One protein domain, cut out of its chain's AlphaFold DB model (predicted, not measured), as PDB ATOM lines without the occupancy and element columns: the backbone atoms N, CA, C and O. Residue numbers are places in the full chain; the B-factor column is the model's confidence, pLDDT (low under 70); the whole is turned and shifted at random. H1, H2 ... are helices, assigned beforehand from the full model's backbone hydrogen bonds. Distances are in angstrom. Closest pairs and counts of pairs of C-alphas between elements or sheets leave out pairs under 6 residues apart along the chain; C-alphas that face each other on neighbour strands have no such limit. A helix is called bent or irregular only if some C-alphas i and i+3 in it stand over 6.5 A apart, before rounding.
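This is residues 345 to 444 of the 717 residues of the protein "DUF4157 domain-containing protein" of Streptomyces sp. A1547 (UniProt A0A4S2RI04). This is a flat, all-helix domain in which H1 and H2 make a V, joined at its point by residues 365 to 370, and the short H4 sits in the mouth of the V, packed on both arms. H5 packs on H4 in the middle of the domain, and H3 lies beyond H5 at the end away from the point of the V, with residues 403 to 416 folding back from it to H4. Residues 367 to 373, of which 371 to 373 belong to H2, stick out at the point of the V. The printed part has 100 residues with five named helices, H1 to H5 in order, and no named strand. It is compact, with a radius of gyration of the C-alphas of 13.6 A, and the C-alphas span 43 by 37 by 20 A.

H1, residues 345 to 364, and H2, residues 371 to 383, are close but not clearly touching: their closest C-alphas, those of Thr 362 and Ile 378, are 7.6 A apart. They run opposite ways at a shallow tilt of 33 degrees, only just short of steep. H1 touches H4, residues 417 to 422, with residues 351 to 358 alone; the closest C-alphas, of Leu 354 and Leu 421, are 4.9 A apart, and the two lines are about perpendicular at 73 degrees. H2 touches H4 with residues 378 to 383 alone, the closest C-alphas being those of Gln 382 and Leu 418 at 5.4 A, about perpendicular at 81 degrees. H5, residues 429 to 443, touches H4 at a steep tilt of 67 degrees, only just short of perpendicular, opposite ways; the closest C-alphas are those of Met 417 and Val 435, 5.9 A apart. H4 and H5 are the hub, touching three other helices each. H1 and H5 only just touch, with 3 pairs of C-alphas within 8 A, the closest being those of Glu 347 and Met 429 at 7.0 A; they run the same way at a shallow tilt of 27 degrees. H3, residues 393 to 402, touches H5, with residues 434 to 438 of H5 alone; the closest C-alphas, of Tyr 394 and Val 434, are 5.7 A apart, at a steep tilt of 51 degrees, opposite ways. H3 is apart from H1, H2 and H4. The packing of the helices is mostly crossed. In H1, H2, H4 and H5 every O i to N i+4 pair is within hydrogen-bond range; in H3, 5 of 6 are.

H1 begins at C-alpha 345 (44.836, 48.523, 57.005) and is 26.9 A long to C-alpha 364; it is neither bent nor irregular, but only just, with C-alphas 361 and 364 6.2 A apart. H2 is 18.2 A long and begins at C-alpha 371 (44.872, 52.723, 19.847). Between H2 and H3, residues 385 to 386 pair with residues 389 to 390, antiparallel. H3 is only just irregular, with C-alphas 399 and 402 6.6 A apart. H4 has six residues, and H5 is 21.3 A long, ending at C-alpha 443 (56.509, 48.401, 31.548).

The two C-alphas farthest apart are those of Pro 368 and Arg 405, at 43.6 A. The printed part has no cut. The link from H3 to H4 is long, with 14 residues, and the other three links are short. The mean pLDDT of the printed part is 87.4, and residues 364 to 368 are under 70.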
ATOM      1  N   GLU A 345      44.545  47.157  57.466       86.31
ATOM      2  CA  GLU A 345      44.836  48.523  57.005       86.31
ATOM      3  C   GLU A 345      45.879  48.522  55.888       86.31
ATOM      4  O   GLU A 345      45.713  49.216  54.887       86.31
ATOM      5  N   ILE A 346      46.928  47.701  56.014       92.50
ATOM      6  CA  ILE A 346      47.927  47.533  54.947       92.50
ATOM      7  C   ILE A 346      47.265  46.992  53.680       92.50
ATOM      8  O   ILE A 346      47.540  47.497  52.596       92.50
ATOM      9  N   GLU A 347      46.385  45.996  53.810       89.94
ATOM     10  CA  GLU A 347      45.656  45.430  52.670       89.94
ATOM     11  C   GLU A 347      44.796  46.487  51.966       89.94
ATOM     12  O   GLU A 347      44.841  46.581  50.742       89.94
ATOM     13  N   VAL A 348      44.084  47.341  52.711       85.75
ATOM     14  CA  VAL A 348      43.268  48.414  52.116       85.75
ATOM     15  C   VAL A 348      44.130  49.436  51.372       85.75
ATOM     16  O   VAL A 348      43.817  49.783  50.235       85.75
ATOM     17  N   TYR A 349      45.225  49.915  51.964       90.06
ATOM     18  CA  TYR A 349      46.105  50.873  51.281       90.06
ATOM     19  C   TYR A 349      46.812  50.257  50.068       90.06
ATOM     20  O   TYR A 349      47.002  50.934  49.055       90.06
ATOM     21  N   LEU A 350      47.158  48.969  50.133       94.75
ATOM     22  CA  LEU A 350      47.684  48.234  48.988       94.75
ATOM     23  C   LEU A 350      46.640  48.128  47.866       94.75
ATOM     24  O   LEU A 350      46.977  48.355  46.707       94.75
ATOM     25  N   ASP A 351      45.378  47.851  48.197       92.00
ATOM     26  CA  ASP A 351      44.274  47.794  47.232       92.00
ATOM     27  C   ASP A 351      44.068  49.136  46.527       92.00
ATOM     28  O   ASP A 351      43.920  49.182  45.303       92.00
ATOM     29  N   ILE A 352      44.128  50.240  47.278       85.88
ATOM     30  CA  ILE A 352      44.038  51.589  46.713       85.88
ATOM     31  C   ILE A 352      45.192  51.834  45.734       85.88
ATOM     32  O   ILE A 352      44.953  52.289  44.611       85.88
ATOM     33  N   LEU A 353      46.426  51.484  46.111       92.81
ATOM     34  CA  LEU A 353      47.581  51.626  45.226       92.81
ATOM     35  C   LEU A 353      47.405  50.817  43.934       92.81
ATOM     36  O   LEU A 353      47.656  51.332  42.846       92.81
ATOM     37  N   LEU A 354      46.943  49.568  44.022       95.06
ATOM     38  CA  LEU A 354      46.716  48.729  42.842       95.06
ATOM     39  C   LEU A 354      45.608  49.279  41.939       95.06
ATOM     40  O   LEU A 354      45.776  49.289  40.720       95.06
ATOM     41  N   ALA A 355      44.534  49.824  42.511       88.19
ATOM     42  CA  ALA A 355      43.485  50.492  41.746       88.19
ATOM     43  C   ALA A 355      44.002  51.756  41.031       88.19
ATOM     44  O   ALA A 355      43.592  52.051  39.903       88.19
ATOM     45  N   ARG A 356      44.943  52.495  41.637       88.19
ATOM     46  CA  ARG A 356      45.639  53.610  40.970       88.19
ATOM     47  C   ARG A 356      46.501  53.121  39.817       88.19
ATOM     48  O   ARG A 356      46.434  53.698  38.735       88.19
ATOM     49  N   VAL A 357      47.255  52.037  40.011       94.62
ATOM     50  CA  VAL A 357      48.049  51.407  38.943       94.62
ATOM     51  C   VAL A 357      47.138  50.946  37.801       94.62
ATOM     52  O   VAL A 357      47.444  51.225  36.644       94.62
ATOM     53  N   HIS A 358      45.988  50.333  38.102       94.00
ATOM     54  CA  HIS A 358      44.975  49.977  37.104       94.00
ATOM     55  C   HIS A 358      44.552  51.199  36.286       94.00
ATOM     56  O   HIS A 358      44.662  51.188  35.062       94.00
ATOM     57  N   ARG A 359      44.123  52.279  36.958       88.00
ATOM     58  CA  ARG A 359      43.715  53.527  36.296       88.00
ATOM     59  C   ARG A 359      44.846  54.115  35.461       88.00
ATOM     60  O   ARG A 359      44.611  54.564  34.343       88.00
ATOM     61  N   TRP A 360      46.069  54.121  35.986       89.81
ATOM     62  CA  TRP A 360      47.225  54.628  35.261       89.81
ATOM     63  C   TRP A 360      47.424  53.863  33.951       89.81
ATOM     64  O   TRP A 360      47.563  54.494  32.907       89.81
ATOM     65  N   ILE A 361      47.321  52.532  33.976       91.62
ATOM     66  CA  ILE A 361      47.401  51.693  32.775       91.62
ATOM     67  C   ILE A 361      46.238  51.980  31.822       91.62
ATOM     68  O   ILE A 361      46.472  52.195  30.642       91.62
ATOM     69  N   THR A 362      44.993  52.012  32.298       87.12
ATOM     70  CA  THR A 362      43.825  52.121  31.408       87.12
ATOM     71  C   THR A 362      43.581  53.534  30.876       87.12
ATOM     72  O   THR A 362      42.938  53.694  29.841       87.12
ATOM     73  N   GLU A 363      44.053  54.571  31.574       78.88
ATOM     74  CA  GLU A 363      43.662  55.959  31.295       78.88
ATOM     75  C   GLU A 363      44.813  56.955  31.128       78.88
ATOM     76  O   GLU A 363      44.583  57.998  30.519       78.88
ATOM     77  N   LEU A 364      46.007  56.733  31.691       60.78
ATOM     78  CA  LEU A 364      47.014  57.803  31.828       60.78
ATOM     79  C   LEU A 364      48.324  57.504  31.101       60.78
ATOM     80  O   LEU A 364      48.790  58.338  30.329       60.78
ATOM     81  N   ALA A 365      48.886  56.314  31.291       64.06
ATOM     82  CA  ALA A 365      50.130  55.878  30.663       64.06
ATOM     83  C   ALA A 365      50.025  55.813  29.134       64.06
ATOM     84  O   ALA A 365      51.021  55.958  28.427       64.06
ATOM     85  N   LEU A 366      48.813  55.569  28.625       64.06
ATOM     86  CA  LEU A 366      48.574  55.184  27.234       64.06
ATOM     87  C   LEU A 366      47.903  56.289  26.405       64.06
ATOM     88  O   LEU A 366      47.690  56.105  25.212       64.06
ATOM     89  N   LYS A 367      47.608  57.458  26.997       66.31
ATOM     90  CA  LYS A 367      46.966  58.592  26.304       66.31
ATOM     91  C   LYS A 367      47.730  59.162  25.094       66.31
ATOM     92  O   LYS A 367      47.052  59.721  24.234       66.31
ATOM     93  N   PRO A 368      49.068  59.026  24.959       66.88
ATOM     94  CA  PRO A 368      49.757  59.352  23.710       66.88
ATOM     95  C   PRO A 368      50.008  58.135  22.798       66.88
ATOM     96  O   PRO A 368      50.661  58.288  21.767       66.88
ATOM     97  N   LEU A 369      49.569  56.925  23.164       74.56
ATOM     98  CA  LEU A 369      49.809  55.728  22.355       74.56
ATOM     99  C   LEU A 369      48.765  55.567  21.250       74.56
ATOM    100  O   LEU A 369      47.600  55.928  21.406       74.56
ATOM    101  N   ASP A 370      49.192  54.944  20.154       81.75
ATOM    102  CA  ASP A 370      48.291  54.433  19.122       81.75
ATOM    103  C   ASP A 370      47.226  53.486  19.736       81.75
ATOM    104  O   ASP A 370      47.573  52.652  20.586       81.75
ATOM    105  N   PRO A 371      45.942  53.574  19.324       83.31
ATOM    106  CA  PRO A 371      44.872  52.723  19.847       83.31
ATOM    107  C   PRO A 371      45.143  51.217  19.744       83.31
ATOM    108  O   PRO A 371      44.761  50.475  20.650       83.31
ATOM    109  N   GLY A 372      45.823  50.760  18.690       86.50
ATOM    110  CA  GLY A 372      46.203  49.358  18.524       86.50
ATOM    111  C   GLY A 372      47.218  48.920  19.576       86.50
ATOM    112  O   GLY A 372      47.046  47.880  20.212       86.50
ATOM    113  N   LYS A 373      48.223  49.759  19.856       87.25
ATOM    114  CA  LYS A 373      49.185  49.510  20.941       87.25
ATOM    115  C   LYS A 373      48.516  49.506  22.319       87.25
ATOM    116  O   LYS A 373      48.861  48.683  23.164       87.25
ATOM    117  N   HIS A 374      47.545  50.390  22.547       87.75
ATOM    118  CA  HIS A 374      46.756  50.387  23.780       87.75
ATOM    119  C   HIS A 374      45.973  49.071  23.932       87.75
ATOM    120  O   HIS A 374      46.105  48.397  24.954       87.75
ATOM    121  N   GLN A 375      45.221  48.657  22.910       89.44
ATOM    122  CA  GLN A 375      44.478  47.391  22.933       89.44
ATOM    123  C   GLN A 375      45.394  46.189  23.173       89.44
ATOM    124  O   GLN A 375      45.051  45.315  23.968       89.44
ATOM    125  N   GLN A 376      46.580  46.182  22.557       92.25
ATOM    126  CA  GLN A 376      47.574  45.137  22.765       92.25
ATOM    127  C   GLN A 376      48.032  45.066  24.228       92.25
ATOM    128  O   GLN A 376      48.035  43.983  24.800       92.25
ATOM    129  N   ILE A 377      48.358  46.197  24.866       92.88
ATOM    130  CA  ILE A 377      48.765  46.219  26.283       92.88
ATOM    131  C   ILE A 377      47.661  45.653  27.184       92.88
ATOM    132  O   ILE A 377      47.930  44.822  28.052       92.88
ATOM    133  N   ILE A 378      46.412  46.068  26.966       93.69
ATOM    134  CA  ILE A 378      45.269  45.567  27.741       93.69
ATOM    135  C   ILE A 378      45.096  44.059  27.537       93.69
ATOM    136  O   ILE A 378      44.941  43.327  28.512       93.69
ATOM    137  N   GLN A 379      45.181  43.580  26.295       94.00
ATOM    138  CA  GLN A 379      45.062  42.159  25.981       94.00
ATOM    139  C   GLN A 379      46.194  41.332  26.607       94.00
ATOM    140  O   GLN A 379      45.929  40.291  27.212       94.00
ATOM    141  N   GLU A 380      47.445  41.782  26.500       94.12
ATOM    142  CA  GLU A 380      48.611  41.096  27.070       94.12
ATOM    143  C   GLU A 380      48.499  40.999  28.600       94.12
ATOM    144  O   GLU A 380      48.742  39.935  29.167       94.12
ATOM    145  N   LEU A 381      48.044  42.058  29.283       94.56
ATOM    146  CA  LEU A 381      47.860  42.048  30.740       94.56
ATOM    147  C   LEU A 381      46.602  41.287  31.206       94.56
ATOM    148  O   LEU A 381      46.588  40.764  32.321       94.56
ATOM    149  N   GLN A 382      45.549  41.208  30.385       94.81
ATOM    150  CA  GLN A 382      44.343  40.414  30.675       94.81
ATOM    151  C   GLN A 382      44.562  38.914  30.486       94.81
ATOM    152  O   GLN A 382      43.982  38.107  31.210       94.81
ATOM    153  N   THR A 383      45.361  38.537  29.490       93.38
ATOM    154  CA  THR A 383      45.639  37.131  29.170       93.38
ATOM    155  C   THR A 383      46.888  36.609  29.873       93.38
ATOM    156  O   THR A 383      47.029  35.401  30.058       93.38
ATOM    157  N   GLY A 384      47.805  37.500  30.254       90.31
ATOM    158  CA  GLY A 384      49.128  37.138  30.749       90.31
ATOM    159  C   GLY A 384      50.017  36.542  29.656       90.31
ATOM    160  O   GLY A 384      50.968  35.825  29.969       90.31
ATOM    161  N   LEU A 385      49.706  36.779  28.381       91.44
ATOM    162  CA  LEU A 385      50.437  36.224  27.247       91.44
ATOM    163  C   LEU A 385      51.103  37.340  26.448       91.44
ATOM    164  O   LEU A 385      50.439  38.274  26.014       91.44
ATOM    165  N   VAL A 386      52.403  37.202  26.197       90.25
ATOM    166  CA  VAL A 386      53.176  38.057  25.286       90.25
ATOM    167  C   VAL A 386      53.742  37.153  24.201       90.25
ATOM    168  O   VAL A 386      54.415  36.171  24.503       90.25
ATOM    169  N   ASN A 387      53.438  37.438  22.931       88.25
ATOM    170  CA  ASN A 387      53.807  36.574  21.797       88.25
ATOM    171  C   ASN A 387      53.396  35.098  21.997       88.25
ATOM    172  O   ASN A 387      54.172  34.189  21.712       88.25
ATOM    173  N   GLN A 388      52.184  34.865  22.518       87.25
ATOM    174  CA  GLN A 388      51.639  33.532  22.846       87.25
ATOM    175  C   GLN A 388      52.404  32.761  23.940       87.25
ATOM    176  O   GLN A 388      52.138  31.581  24.157       87.25
ATOM    177  N   GLN A 389      53.325  33.411  24.652       88.00
ATOM    178  CA  GLN A 389      54.062  32.826  25.769       88.00
ATOM    179  C   GLN A 389      53.622  33.452  27.088       88.00
ATOM    180  O   GLN A 389      53.332  34.647  27.149       88.00
ATOM    181  N   GLU A 390      53.583  32.649  28.152       87.75
ATOM    182  CA  GLU A 390      53.288  33.161  29.487       87.75
ATOM    183  C   GLU A 390      54.323  34.202  29.920       87.75
ATOM    184  O   GLU A 390      55.529  33.956  29.906       87.75
ATOM    185  N   TYR A 391      53.830  35.378  30.302       88.31
ATOM    186  CA  TYR A 391      54.648  36.485  30.775       88.31
ATOM    187  C   TYR A 391      54.601  36.628  32.302       88.31
ATOM    188  O   TYR A 391      53.552  36.431  32.923       88.31
ATOM    189  N   GLY A 392      55.723  37.034  32.895       86.81
ATOM    190  CA  GLY A 392      55.842  37.364  34.316       86.81
ATOM    191  C   GLY A 392      56.754  36.399  35.061       86.81
ATOM    192  O   GLY A 392      56.522  35.188  35.074       86.81
ATOM    193  N   THR A 393      57.808  36.933  35.679       85.00
ATOM    194  CA  THR A 393      58.829  36.140  36.373       85.00
ATOM    195  C   THR A 393      58.236  35.430  37.583       85.00
ATOM    196  O   THR A 393      58.439  34.225  37.770       85.00
ATOM    197  N   TYR A 394      57.497  36.158  38.421       85.81
ATOM    198  CA  TYR A 394      56.977  35.602  39.666       85.81
ATOM    199  C   TYR A 394      55.741  34.752  39.398       85.81
ATOM    200  O   TYR A 394      55.657  33.641  39.918       85.81
ATOM    201  N   ARG A 395      54.828  35.186  38.529       87.62
ATOM    202  CA  ARG A 395      53.657  34.385  38.163       87.62
ATOM    203  C   ARG A 395      54.052  33.035  37.572       87.62
ATOM    204  O   ARG A 395      53.623  32.011  38.093       87.62
ATOM    205  N   THR A 396      54.942  33.012  36.576       85.31
ATOM    206  CA  THR A 396      55.464  31.762  35.985       85.31
ATOM    207  C   THR A 396      56.110  30.874  37.048       85.31
ATOM    208  O   THR A 396      55.959  29.646  37.050       85.31
ATOM    209  N   HIS A 397      56.817  31.482  38.004       83.25
ATOM    210  CA  HIS A 397      57.375  30.741  39.121       83.25
ATOM    211  C   HIS A 397      56.279  30.086  39.974       83.25
ATOM    212  O   HIS A 397      56.353  28.880  40.188       83.25
ATOM    213  N   PHE A 398      55.268  30.821  40.439       84.12
ATOM    214  CA  PHE A 398      54.235  30.268  41.320       84.12
ATOM    215  C   PHE A 398      53.259  29.325  40.601       84.12
ATOM    216  O   PHE A 398      52.965  28.257  41.134       84.12
ATOM    217  N   ASP A 399      52.807  29.669  39.394       84.06
ATOM    218  CA  ASP A 399      51.741  28.955  38.677       84.06
ATOM    219  C   ASP A 399      52.225  27.737  37.889       84.06
ATOM    220  O   ASP A 399      51.445  26.808  37.674       84.06
ATOM    221  N   ILE A 400      53.503  27.713  37.497       80.00
ATOM    222  CA  ILE A 400      54.094  26.600  36.746       80.00
ATOM    223  C   ILE A 400      55.151  25.900  37.599       80.00
ATOM    224  O   ILE A 400      54.981  24.749  38.004       80.00
ATOM    225  N   THR A 401      56.250  26.590  37.907       77.38
ATOM    226  CA  THR A 401      57.462  25.944  38.451       77.38
ATOM    227  C   THR A 401      57.275  25.429  39.883       77.38
ATOM    228  O   THR A 401      57.689  24.322  40.242       77.38
ATOM    229  N   ALA A 402      56.683  26.245  40.746       74.31
ATOM    230  CA  ALA A 402      56.404  25.909  42.129       74.31
ATOM    231  C   ALA A 402      55.129  25.069  42.238       74.31
ATOM    232  O   ALA A 402      55.144  24.090  42.982       74.31
ATOM    233  N   ALA A 403      54.075  25.369  41.469       76.31
ATOM    234  CA  ALA A 403      52.838  24.585  41.464       76.31
ATOM    235  C   ALA A 403      53.046  23.128  41.031       76.31
ATOM    236  O   ALA A 403      52.471  22.233  41.648       76.31
ATOM    237  N   ALA A 404      53.928  22.869  40.055       76.44
ATOM    238  CA  ALA A 404      54.307  21.505  39.670       76.44
ATOM    239  C   ALA A 404      54.854  20.696  40.858       76.44
ATOM    240  O   ALA A 404      54.676  19.481  40.934       76.44
ATOM    241  N   ARG A 405      55.497  21.373  41.818       72.69
ATOM    242  CA  ARG A 405      55.969  20.766  43.063       72.69
ATOM    243  C   ARG A 405      54.882  20.767  44.129       72.69
ATOM    244  O   ARG A 405      54.748  19.770  44.827       72.69
ATOM    245  N   ASN A 406      54.119  21.841  44.300       71.62
ATOM    246  CA  ASN A 406      53.064  21.953  45.304       71.62
ATOM    247  C   ASN A 406      51.867  22.755  44.764       71.62
ATOM    248  O   ASN A 406      51.925  23.982  44.779       71.62
ATOM    249  N   PRO A 407      50.755  22.105  44.381       80.56
ATOM    250  CA  PRO A 407      49.597  22.797  43.815       80.56
ATOM    251  C   PRO A 407      49.003  23.904  44.703       80.56
ATOM    252  O   PRO A 407      48.435  24.856  44.176       80.56
ATOM    253  N   ALA A 408      49.177  23.842  46.030       77.25
ATOM    254  CA  ALA A 408      48.675  24.859  46.963       77.25
ATOM    255  C   ALA A 408      49.379  26.228  46.840       77.25
ATOM    256  O   ALA A 408      48.938  27.213  47.432       77.25
ATOM    257  N   VAL A 409      50.492  26.312  46.101       78.69
ATOM    258  CA  VAL A 409      51.215  27.578  45.869       78.69
ATOM    259  C   VAL A 409      50.717  28.353  44.669       78.69
ATOM    260  O   VAL A 409      51.137  29.496  44.499       78.69
ATOM    261  N   LYS A 410      49.856  27.734  43.858       86.12
ATOM    262  CA  LYS A 410      49.291  28.363  42.675       86.12
ATOM    263  C   LYS A 410      48.616  29.675  43.074       86.12
ATOM    264  O   LYS A 410      47.965  29.757  44.122       86.12
ATOM    265  N   THR A 411      48.837  30.707  42.276       88.12
ATOM    266  CA  THR A 411      48.254  32.023  42.513       88.12
ATOM    267  C   THR A 411      46.777  32.025  42.135       88.12
ATOM    268  O   THR A 411      46.312  31.204  41.341       88.12
ATOM    269  N   GLY A 412      46.029  32.979  42.690       89.69
ATOM    270  CA  GLY A 412      44.649  33.237  42.274       89.69
ATOM    271  C   GLY A 412      44.532  33.995  40.944       89.69
ATOM    272  O   GLY A 412      43.420  34.203  40.469       89.69
ATOM    273  N   ILE A 413      45.652  34.419  40.343       91.38
ATOM    274  CA  ILE A 413      45.710  35.409  39.253       91.38
ATOM    275  C   ILE A 413      45.072  34.874  37.964       91.38
ATOM    276  O   ILE A 413      44.425  35.625  37.234       91.38
ATOM    277  N   ASN A 414      45.248  33.577  37.674       85.75
ATOM    278  CA  ASN A 414      44.776  32.920  36.443       85.75
ATOM    279  C   ASN A 414      45.200  33.660  35.155       85.75
ATOM    280  O   ASN A 414      44.451  33.721  34.185       85.75
ATOM    281  N   GLY A 415      46.392  34.265  35.169       85.00
ATOM    282  CA  GLY A 415      46.953  35.044  34.057       85.00
ATOM    283  C   GLY A 415      46.396  36.455  33.875       85.00
ATOM    284  O   GLY A 415      47.042  37.267  33.219       85.00
ATOM    285  N   ASN A 416      45.277  36.798  34.511       93.88
ATOM    286  CA  ASN A 416      44.655  38.107  34.357       93.88
ATOM    287  C   ASN A 416      45.184  39.106  35.392       93.88
ATOM    288  O   ASN A 416      44.572  39.340  36.436       93.88
ATOM    289  N   MET A 417      46.336  39.711  35.092       95.25
ATOM    290  CA  MET A 417      46.951  40.729  35.949       95.25
ATOM    291  C   MET A 417      46.049  41.959  36.104       95.25
ATOM    292  O   MET A 417      45.968  42.521  37.195       95.25
ATOM    293  N   LEU A 418      45.311  42.347  35.056       94.38
ATOM    294  CA  LEU A 418      44.377  43.474  35.135       94.38
ATOM    295  C   LEU A 418      43.209  43.220  36.095       94.38
ATOM    296  O   LEU A 418      42.794  44.149  36.782       94.38
ATOM    297  N   ALA A 419      42.719  41.983  36.214       94.56
ATOM    298  CA  ALA A 419      41.682  41.646  37.190       94.56
ATOM    299  C   ALA A 419      42.169  41.823  38.634       94.56
ATOM    300  O   ALA A 419      41.407  42.303  39.470       94.56
ATOM    301  N   VAL A 420      43.438  41.510  38.914       95.75
ATOM    302  CA  VAL A 420      44.042  41.749  40.236       95.75
ATOM    303  C   VAL A 420      44.179  43.237  40.516       95.75
ATOM    304  O   VAL A 420      43.890  43.669  41.622       95.75
ATOM    305  N   LEU A 421      44.579  44.038  39.526       95.06
ATOM    306  CA  LEU A 421      44.690  45.487  39.701       95.06
ATOM    307  C   LEU A 421      43.319  46.173  39.852       95.06
ATOM    308  O   LEU A 421      43.197  47.137  40.602       95.06
ATOM    309  N   GLY A 422      42.295  45.698  39.137       87.88
ATOM    310  CA  GLY A 422      40.950  46.285  39.141       87.88
ATOM    311  C   GLY A 422      40.044  45.802  40.280       87.88
ATOM    312  O   GLY A 422      39.131  46.526  40.675       87.88
ATOM    313  N   HIS A 423      40.292  44.600  40.806       87.50
ATOM    314  CA  HIS A 423      39.545  43.994  41.916       87.50
ATOM    315  C   HIS A 423      40.479  43.355  42.956       87.50
ATOM    316  O   HIS A 423      40.357  42.155  43.237       87.50
ATOM    317  N   PRO A 424      41.438  44.115  43.512       91.94
ATOM    318  CA  PRO A 424      42.473  43.566  44.380       91.94
ATOM    319  C   PRO A 424      41.896  42.920  45.648       91.94
ATOM    320  O   PRO A 424      42.459  41.943  46.140       91.94
ATOM    321  N   GLU A 425      40.714  43.336  46.108       85.88
ATOM    322  CA  GLU A 425      40.036  42.793  47.288       85.88
ATOM    323  C   GLU A 425      39.698  41.294  47.191       85.88
ATOM    324  O   GLU A 425      39.420  40.650  48.202       85.88
ATOM    325  N   LYS A 426      39.699  40.727  45.977       88.56
ATOM    326  CA  LYS A 426      39.426  39.302  45.718       88.56
ATOM    327  C   LYS A 426      40.670  38.422  45.801       88.56
ATOM    328  O   LYS A 426      40.558  37.200  45.706       88.56
ATOM    329  N   TYR A 427      41.845  39.028  45.938       92.81
ATOM    330  CA  TYR A 427      43.129  38.355  45.823       92.81
ATOM    331  C   TYR A 427      43.920  38.450  47.122       92.81
ATOM    332  O   TYR A 427      43.731  39.352  47.937       92.81
ATOM    333  N   SER A 428      44.828  37.499  47.326       92.88
ATOM    334  CA  SER A 428      45.705  37.520  48.497       92.88
ATOM    335  C   SER A 428      46.803  38.581  48.353       92.88
ATOM    336  O   SER A 428      47.214  38.893  47.235       92.88
ATOM    337  N   MET A 429      47.375  39.058  49.467       93.75
ATOM    338  CA  MET A 429      48.582  39.906  49.448       93.75
ATOM    339  C   MET A 429      49.699  39.337  48.563       93.75
ATOM    340  O   MET A 429      50.394  40.078  47.871       93.75
ATOM    341  N   ARG A 430      49.863  38.006  48.549       92.31
ATOM    342  CA  ARG A 430      50.848  37.335  47.697       92.31
ATOM    343  C   ARG A 430      50.566  37.590  46.218       92.31
ATOM    344  O   ARG A 430      51.474  37.986  45.498       92.31
ATOM    345  N   ASP A 431      49.326  37.390  45.780       94.31
ATOM    346  CA  ASP A 431      48.926  37.611  44.386       94.31
ATOM    347  C   ASP A 431      49.106  39.089  43.998       94.31
ATOM    348  O   ASP A 431      49.649  39.387  42.936       94.31
ATOM    349  N   LYS A 432      48.739  40.012  44.898       96.06
ATOM    350  CA  LYS A 432      48.926  41.464  44.743       96.06
ATOM    351  C   LYS A 432      50.393  41.838  44.513       96.06
ATOM    352  O   LYS A 432      50.705  42.563  43.571       96.06
ATOM    353  N   VAL A 433      51.307  41.313  45.334       95.38
ATOM    354  CA  VAL A 433      52.754  41.572  45.205       95.38
ATOM    355  C   VAL A 433      53.332  40.940  43.935       95.38
ATOM    356  O   VAL A 433      54.138  41.579  43.260       95.38
ATOM    357  N   VAL A 434      52.903  39.724  43.573       93.06
ATOM    358  CA  VAL A 434      53.305  39.063  42.317       93.06
ATOM    359  C   VAL A 434      52.897  39.902  41.105       93.06
ATOM    360  O   VAL A 434      53.723  40.143  40.227       93.06
ATOM    361  N   VAL A 435      51.659  40.402  41.074       95.94
ATOM    362  CA  VAL A 435      51.188  41.261  39.979       95.94
ATOM    363  C   VAL A 435      51.925  42.591  39.952       95.94
ATOM    364  O   VAL A 435      52.357  43.010  38.883       95.94
ATOM    365  N   LEU A 436      52.142  43.239  41.100       95.88
ATOM    366  CA  LEU A 436      52.901  44.491  41.146       95.88
ATOM    367  C   LEU A 436      54.324  44.307  40.588       95.88
ATOM    368  O   LEU A 436      54.843  45.204  39.923       95.88
ATOM    369  N   HIS A 437      54.948  43.152  40.839       93.88
ATOM    370  CA  HIS A 437      56.271  42.819  40.312       93.88
ATOM    371  C   HIS A 437      56.231  42.647  38.793       93.88
ATOM    372  O   HIS A 437      56.951  43.336  38.070       93.88
ATOM    373  N   ASP A 438      55.375  41.754  38.303       92.69
ATOM    374  CA  ASP A 438      55.359  41.385  36.888       92.69
ATOM    375  C   ASP A 438      54.843  42.534  36.002       92.69
ATOM    376  O   ASP A 438      55.345  42.729  34.898       92.69
ATOM    377  N   VAL A 439      53.926  43.373  36.500       94.69
ATOM    378  CA  VAL A 439      53.483  44.603  35.815       94.69
ATOM    379  C   VAL A 439      54.600  45.650  35.767       94.69
ATOM    380  O   VAL A 439      54.787  46.308  34.745       94.69
ATOM    381  N   MET A 440      55.381  45.800  36.840       93.62
ATOM    382  CA  MET A 440      56.557  46.675  36.832       93.62
ATOM    383  C   MET A 440      57.577  46.218  35.785       93.62
ATOM    384  O   MET A 440      58.055  47.044  35.006       93.62
ATOM    385  N   GLU A 441      57.879  44.918  35.711       90.44
ATOM    386  CA  GLU A 441      58.778  44.385  34.680       90.44
ATOM    387  C   GLU A 441      58.204  44.565  33.270       90.44
ATOM    388  O   GLU A 441      58.958  44.911  32.359       90.44
ATOM    389  N   TYR A 442      56.885  44.412  33.109       92.56
ATOM    390  CA  TYR A 442      56.188  44.580  31.834       92.56
ATOM    391  C   TYR A 442      56.394  45.972  31.236       92.56
ATOM    392  O   TYR A 442      56.584  46.089  30.028       92.56
ATOM    393  N   PHE A 443      56.369  47.029  32.049       91.81
ATOM    394  CA  PHE A 443      56.509  48.401  31.548       91.81
ATOM    395  C   PHE A 443      57.952  48.920  31.509       91.81
ATOM    396  O   PHE A 443      58.231  49.929  30.850       91.81
ATOM    397  N   LEU A 444      58.892  48.266  32.193       88.00
ATOM    398  CA  LEU A 444      60.301  48.644  32.133       88.00
ATOM    399  C   LEU A 444      60.921  48.319  30.771       88.00
ATOM    400  O   LEU A 444      60.452  47.474  30.015       88.00
TER     401      LEU A 444